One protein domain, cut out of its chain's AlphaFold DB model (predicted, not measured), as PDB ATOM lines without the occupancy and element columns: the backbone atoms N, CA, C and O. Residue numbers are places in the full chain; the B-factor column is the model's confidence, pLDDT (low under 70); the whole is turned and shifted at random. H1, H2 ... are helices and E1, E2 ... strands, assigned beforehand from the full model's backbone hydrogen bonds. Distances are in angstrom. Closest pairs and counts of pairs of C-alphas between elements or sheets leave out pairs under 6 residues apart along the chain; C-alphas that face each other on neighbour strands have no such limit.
ATOM      1  N   GLU A   4      18.462  21.152  32.641       96.12
ATOM      2  CA  GLU A   4      17.644  20.032  32.164       96.12
ATOM      3  C   GLU A   4      17.382  18.998  33.262       96.12
ATOM      4  O   GLU A   4      16.287  18.443  33.344       96.12
ATOM      5  N   GLU A   5      18.371  18.732  34.117       95.38
ATOM      6  CA  GLU A   5      18.188  17.874  35.291       95.38
ATOM      7  C   GLU A   5      17.223  18.512  36.292       95.38
ATOM      8  O   GLU A   5      16.362  17.821  36.836       95.38
ATOM      9  N   MET A   6      17.328  19.828  36.491       95.00
ATOM     10  CA  MET A   6      16.436  20.583  37.368       95.00
ATOM     11  C   MET A   6      15.012  20.609  36.826       95.00
ATOM     12  O   MET A   6      14.073  20.314  37.557       95.00
ATOM     13  N   GLU A   7      14.841  20.895  35.537       96.25
ATOM     14  CA  GLU A   7      13.542  20.827  34.869       96.25
ATOM     15  C   GLU A   7      12.924  19.433  35.016       96.25
ATOM     16  O   GLU A   7      11.761  19.313  35.402       96.25
ATOM     17  N   ARG A   8      13.710  18.371  34.788       96.44
ATOM     18  CA  ARG A   8      13.234  16.997  34.959       96.44
ATOM     19  C   ARG A   8      12.842  16.719  36.407       96.44
ATOM     20  O   ARG A   8      11.820  16.076  36.617       96.44
ATOM     21  N   CYS A   9      13.617  17.179  37.384       95.44
ATOM     22  CA  CYS A   9      13.302  17.016  38.802       95.44
ATOM     23  C   CYS A   9      11.973  17.698  39.159       95.44
ATOM     24  O   CYS A   9      11.078  17.044  39.682       95.44
ATOM     25  N   LEU A  10      11.805  18.964  38.770       95.69
ATOM     26  CA  LEU A  10      10.591  19.746  39.016       95.69
ATOM     27  C   LEU A  10       9.348  19.138  38.353       95.69
ATOM     28  O   LEU A  10       8.269  19.136  38.939       95.69
ATOM     29  N   ARG A  11       9.498  18.565  37.153       96.69
ATOM     30  CA  ARG A  11       8.412  17.880  36.437       96.69
ATOM     31  C   ARG A  11       7.924  16.609  37.143       96.69
ATOM     32  O   ARG A  11       6.775  16.226  36.951       96.69
ATOM     33  N   HIS A  12       8.784  15.942  37.914       95.69
ATOM     34  CA  HIS A  12       8.474  14.678  38.596       95.69
ATOM     35  C   HIS A  12       8.334  14.830  40.119       95.69
ATOM     36  O   HIS A  12       8.302  13.823  40.822       95.69
ATOM     37  N   ALA A  13       8.271  16.061  40.631       93.00
ATOM     38  CA  ALA A  13       7.949  16.320  42.028       93.00
ATOM     39  C   ALA A  13       6.498  15.913  42.348       93.00
ATOM     40  O   ALA A  13       5.666  15.803  41.443       93.00
ATOM     41  N   ASP A  14       6.188  15.743  43.638       91.06
ATOM     42  CA  ASP A  14       4.843  15.372  44.114       91.06
ATOM     43  C   ASP A  14       3.756  16.334  43.605       91.06
ATOM     44  O   ASP A  14       2.647  15.911  43.276       91.06
ATOM     45  N   LEU A  15       4.100  17.620  43.480       92.44
ATOM     46  CA  LEU A  15       3.356  18.590  42.685       92.44
ATOM     47  C   LEU A  15       4.228  19.022  41.488       92.44
ATOM     48  O   LEU A  15       5.212  19.739  41.683       92.44
ATOM     49  N   PRO A  16       3.909  18.594  40.252       94.06
ATOM     50  CA  PRO A  16       4.715  18.918  39.080       94.06
ATOM     51  C   PRO A  16       4.773  20.420  38.786       94.06
ATOM     52  O   PRO A  16       3.742  21.059  38.570       94.06
ATOM     53  N   VAL A  17       5.983  20.972  38.675       95.12
ATOM     54  CA  VAL A  17       6.203  22.360  38.242       95.12
ATOM     55  C   VAL A  17       6.785  22.359  36.833       95.12
ATOM     56  O   VAL A  17       7.926  21.953  36.606       95.12
ATOM     57  N   ILE A  18       5.994  22.827  35.866       95.38
ATOM     58  CA  ILE A  18       6.401  22.885  34.461       95.38
ATOM     59  C   ILE A  18       7.122  24.204  34.191       95.38
ATOM     60  O   ILE A  18       6.560  25.293  34.301       95.38
ATOM     61  N   VAL A  19       8.384  24.090  33.799       95.56
ATOM     62  CA  VAL A  19       9.289  25.214  33.558       95.56
ATOM     63  C   VAL A  19       9.908  25.115  32.171       95.56
ATOM     64  O   VAL A  19       9.835  24.089  31.496       95.56
ATOM     65  N   ARG A  20      10.525  26.204  31.717       97.00
ATOM     66  CA  ARG A  20      11.280  26.236  30.464       97.00
ATOM     67  C   ARG A  20      12.766  26.247  30.774       97.00
ATOM     68  O   ARG A  20      13.202  27.022  31.616       97.00
ATOM     69  N   VAL A  21      13.545  25.470  30.034       96.88
ATOM     70  CA  VAL A  21      14.994  25.677  29.969       96.88
ATOM     71  C   VAL A  21      15.272  26.713  28.885       96.88
ATOM     72  O   VAL A  21      14.825  26.571  27.745       96.88
ATOM     73  N   GLN A  22      15.970  27.788  29.243       96.38
ATOM     74  CA  GLN A  22      16.451  28.797  28.306       96.38
ATOM     75  C   GLN A  22      17.937  29.029  28.545       96.38
ATOM     76  O   GLN A  22      18.332  29.514  29.604       96.38
ATOM     77  N   TYR A  23      18.754  28.704  27.543       91.06
ATOM     78  CA  TYR A  23      20.213  28.723  27.652       91.06
ATOM     79  C   TYR A  23      20.677  27.912  28.871       91.06
ATOM     80  O   TYR A  23      20.507  26.700  28.878       91.06
ATOM     81  N   ASN A  24      21.210  28.566  29.905       93.50
ATOM     82  CA  ASN A  24      21.704  27.923  31.121       93.50
ATOM     83  C   ASN A  24      20.828  28.227  32.354       93.50
ATOM     84  O   ASN A  24      21.338  28.355  33.466       93.50
ATOM     85  N   ALA A  25      19.523  28.427  32.157       93.75
ATOM     86  CA  ALA A  25      18.598  28.793  33.225       93.75
ATOM     87  C   ALA A  25      17.259  28.056  33.123       93.75
ATOM     88  O   ALA A  25      16.752  27.790  32.030       93.75
ATOM     89  N   VAL A  26      16.667  27.793  34.287       95.44
ATOM     90  CA  VAL A  26      15.280  27.356  34.435       95.44
ATOM     91  C   VAL A  26      14.401  28.586  34.639       95.44
ATOM     92  O   VAL A  26      14.656  29.405  35.517       95.44
ATOM     93  N   VAL A  27      13.367  28.723  33.814       95.19
ATOM     94  CA  VAL A  27      12.478  29.885  33.779       95.19
ATOM     95  C   VAL A  27      11.044  29.439  34.041       95.19
ATOM     96  O   VAL A  27      10.484  28.635  33.292       95.19
ATOM     97  N   LEU A  28      10.437  30.014  35.077       93.62
ATOM     98  CA  LEU A  28       9.022  29.860  35.400       93.62
ATOM     99  C   LEU A  28       8.237  31.063  34.863       93.62
ATOM    100  O   LEU A  28       8.600  32.217  35.090       93.62
ATOM    101  N   SER A  29       7.167  30.799  34.115       93.12
ATOM    102  CA  SER A  29       6.346  31.843  33.500       93.12
ATOM    103  C   SER A  29       5.242  32.299  34.451       93.12
ATOM    104  O   SER A  29       4.293  31.559  34.691       93.12
ATOM    105  N   LEU A  30       5.293  33.558  34.898       91.25
ATOM    106  CA  LEU A  30       4.229  34.149  35.723       91.25
ATOM    107  C   LEU A  30       2.877  34.243  34.997       91.25
ATOM    108  O   LEU A  30       1.841  34.241  35.639       91.25
ATOM    109  N   ARG A  31       2.866  34.275  33.654       94.31
ATOM    110  CA  ARG A  31       1.622  34.306  32.856       94.31
ATOM    111  C   ARG A  31       0.725  33.087  33.105       94.31
ATOM    112  O   ARG A  31      -0.470  33.162  32.856       94.31
ATOM    113  N   THR A  32       1.321  31.960  33.482       93.44
ATOM    114  CA  THR A  32       0.643  30.662  33.605       93.44
ATOM    115  C   THR A  32       0.503  30.209  35.053       93.44
ATOM    116  O   THR A  32       0.071  29.087  35.267       93.44
ATOM    117  N   LEU A  33       0.905  31.045  36.012       91.56
ATOM    118  CA  LEU A  33       0.747  30.796  37.440       91.56
ATOM    119  C   LEU A  33      -0.573  31.403  37.915       91.56
ATOM    120  O   LEU A  33      -0.858  32.564  37.618       91.56
ATOM    121  N   GLY A  34      -1.344  30.627  38.666       90.12
ATOM    122  CA  GLY A  34      -2.432  31.127  39.497       90.12
ATOM    123  C   GLY A  34      -1.915  31.878  40.727       90.12
ATOM    124  O   GLY A  34      -0.755  31.738  41.119       90.12
ATOM    125  N   ASP A  35      -2.794  32.664  41.350       84.94
ATOM    126  CA  ASP A  35      -2.438  33.567  42.455       84.94
ATOM    127  C   ASP A  35      -1.826  32.833  43.666       84.94
ATOM    128  O   ASP A  35      -0.875  33.326  44.276       84.94
ATOM    129  N   ASP A  36      -2.304  31.622  43.963       86.06
ATOM    130  CA  ASP A  36      -1.833  30.811  45.096       86.06
ATOM    131  C   ASP A  36      -0.671  29.865  44.728       86.06
ATOM    132  O   ASP A  36       0.065  29.394  45.595       86.06
ATOM    133  N   GLU A  37      -0.435  29.627  43.435       92.56
ATOM    134  CA  GLU A  37       0.534  28.628  42.959       92.56
ATOM    135  C   GLU A  37       1.991  29.092  43.098       92.56
ATOM    136  O   GLU A  37       2.917  28.278  43.098       92.56
ATOM    137  N   LEU A  38       2.230  30.401  43.237       91.31
ATOM    138  CA  LEU A  38       3.584  30.946  43.370       91.31
ATOM    139  C   LEU A  38       4.274  30.459  44.653       91.31
ATOM    140  O   LEU A  38       5.483  30.202  44.648       91.31
ATOM    141  N   GLN A  39       3.518  30.329  45.746       92.06
ATOM    142  CA  GLN A  39       4.054  29.852  47.023       92.06
ATOM    143  C   GLN A  39       4.426  28.370  46.938       92.06
ATOM    144  O   GLN A  39       5.530  27.994  47.336       92.06
ATOM    145  N   ASP A  40       3.555  27.554  46.344       93.25
ATOM    146  CA  ASP A  40       3.816  26.135  46.116       93.25
ATOM    147  C   ASP A  40       5.008  25.915  45.183       93.25
ATOM    148  O   ASP A  40       5.925  25.164  45.519       93.25
ATOM    149  N   ALA A  41       5.069  26.637  44.061       92.75
ATOM    150  CA  ALA A  41       6.196  26.564  43.137       92.75
ATOM    151  C   ALA A  41       7.518  26.951  43.822       92.75
ATOM    152  O   ALA A  41       8.539  26.296  43.611       92.75
ATOM    153  N   SER A  42       7.515  27.980  44.681       91.81
ATOM    154  CA  SER A  42       8.704  28.358  45.453       91.81
ATOM    155  C   SER A  42       9.133  27.259  46.426       91.81
ATOM    156  O   SER A  42      10.329  26.976  46.521       91.81
ATOM    157  N   ARG A  43       8.182  26.629  47.124       94.12
ATOM    158  CA  ARG A  43       8.449  25.516  48.044       94.12
ATOM    159  C   ARG A  43       9.071  24.324  47.314       94.12
ATOM    160  O   ARG A  43      10.123  23.854  47.727       94.12
ATOM    161  N   ILE A  44       8.494  23.903  46.192       94.06
ATOM    162  CA  ILE A  44       8.980  22.751  45.413       94.06
ATOM    163  C   ILE A  44      10.370  23.018  44.829       94.06
ATOM    164  O   ILE A  44      11.230  22.141  44.825       94.06
ATOM    165  N   VAL A  45      10.634  24.249  44.374       91.81
ATOM    166  CA  VAL A  45      11.972  24.638  43.904       91.81
ATOM    167  C   VAL A  45      13.006  24.558  45.030       91.81
ATOM    168  O   VAL A  45      14.125  24.117  44.786       91.81
ATOM    169  N   ARG A  46      12.650  24.948  46.259       92.19
ATOM    170  CA  ARG A  46      13.536  24.819  47.429       92.19
ATOM    171  C   ARG A  46      13.813  23.359  47.773       92.19
ATOM    172  O   ARG A  46      14.974  22.989  47.913       92.19
ATOM    173  N   GLU A  47      12.772  22.528  47.791       91.62
ATOM    174  CA  GLU A  47      12.885  21.079  47.995       91.62
ATOM    175  C   GLU A  47      13.812  20.437  46.943       91.62
ATOM    176  O   GLU A  47      14.723  19.690  47.298       91.62
ATOM    177  N   ALA A  48      13.665  20.798  45.662       88.19
ATOM    178  CA  ALA A  48      14.514  20.307  44.571       88.19
ATOM    179  C   ALA A  48      15.983  20.764  44.674       88.19
ATOM    180  O   ALA A  48      16.888  20.071  44.204       88.19
ATOM    181  N   LEU A  49      16.229  21.930  45.276       86.00
ATOM    182  CA  LEU A  49      17.568  22.478  45.511       86.00
ATOM    183  C   LEU A  49      18.177  22.037  46.853       86.00
ATOM    184  O   LEU A  49      19.368  22.261  47.071       86.00
ATOM    185  N   GLY A  50      17.392  21.404  47.731       87.06
ATOM    186  CA  GLY A  50      17.818  20.970  49.061       87.06
ATOM    187  C   GLY A  50      18.083  22.122  50.040       87.06
ATOM    188  O   GLY A  50      18.995  22.004  50.859       87.06
TER     189      GLY A  50
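Overview. This is residues 4 to 50 of the 51 residues of a protein of Megasphaera elsdenii CAG:570 (UniProt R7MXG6). A tiny two-stranded hairpin, E1 and E2, and the longer helix H2 make two sides of a small fold, with the shorter helix H1 bridging them: its residues 4 to 7 lie near the hairpin, and H1 packs on residues 44 to 48 of H2. Residues 28 to 36 join hairpin and H2 away from H1. The printed part has 47 residues with two named helices and two named strands, in the order H1, E1, E2, H2; the sheet, order E1 - E2, is antiparallel and the class is mixed, helices and strands. The whole is compact, with a radius of gyration of the C-alphas of 10.1 A and spans of 27 by 23 by 15 A.

Along the chain. H1 is residues 4 to 11, 10.4 A long from first to last C-alpha, and begins with C-alpha 4 at (17.644, 20.032, 32.164). E1 is residues 20 to 22 and E2 residues 25 to 27, each 6.2 A long; C-alpha 20 is at (11.280, 26.236, 30.464). H2 is residues 37 to 49, 18.3 A long, and ends with C-alpha 49 at (17.568, 22.478, 45.511).

Arrangement. H1 and H2 touch, H2 with residues 44 to 48 alone; the closest C-alphas are those of Cys 9 and Ala 48, 6.8 A apart. Their lines stand at a steep tilt of 49 degrees, opposite ways. The closest C-alphas of H1 and E1 are those of Glu 4 and Val 21, 6.6 A apart; those of H1 and E2 are of Glu 7 and Val 26, 6.8 A apart. E1 and E2 form a hairpin, antiparallel at 141 degrees, with N 20 and O 27 at 2.9 A and N 27 and O 20 at 2.8 A, within hydrogen-bond range. E1 and H2 are apart. In H1 and H2 every O i to N i+4 pair is within hydrogen-bond range.

Size, cuts and confidence. The two C-alphas farthest apart are those of Tyr 23 and Asp 36, 28.2 A. The printed part has no cut. The link E1 to E2 is tight; H1 to E1 and E2 to H2 are short. Mean pLDDT of the printed part is 93.1, and no printed residue is under 70.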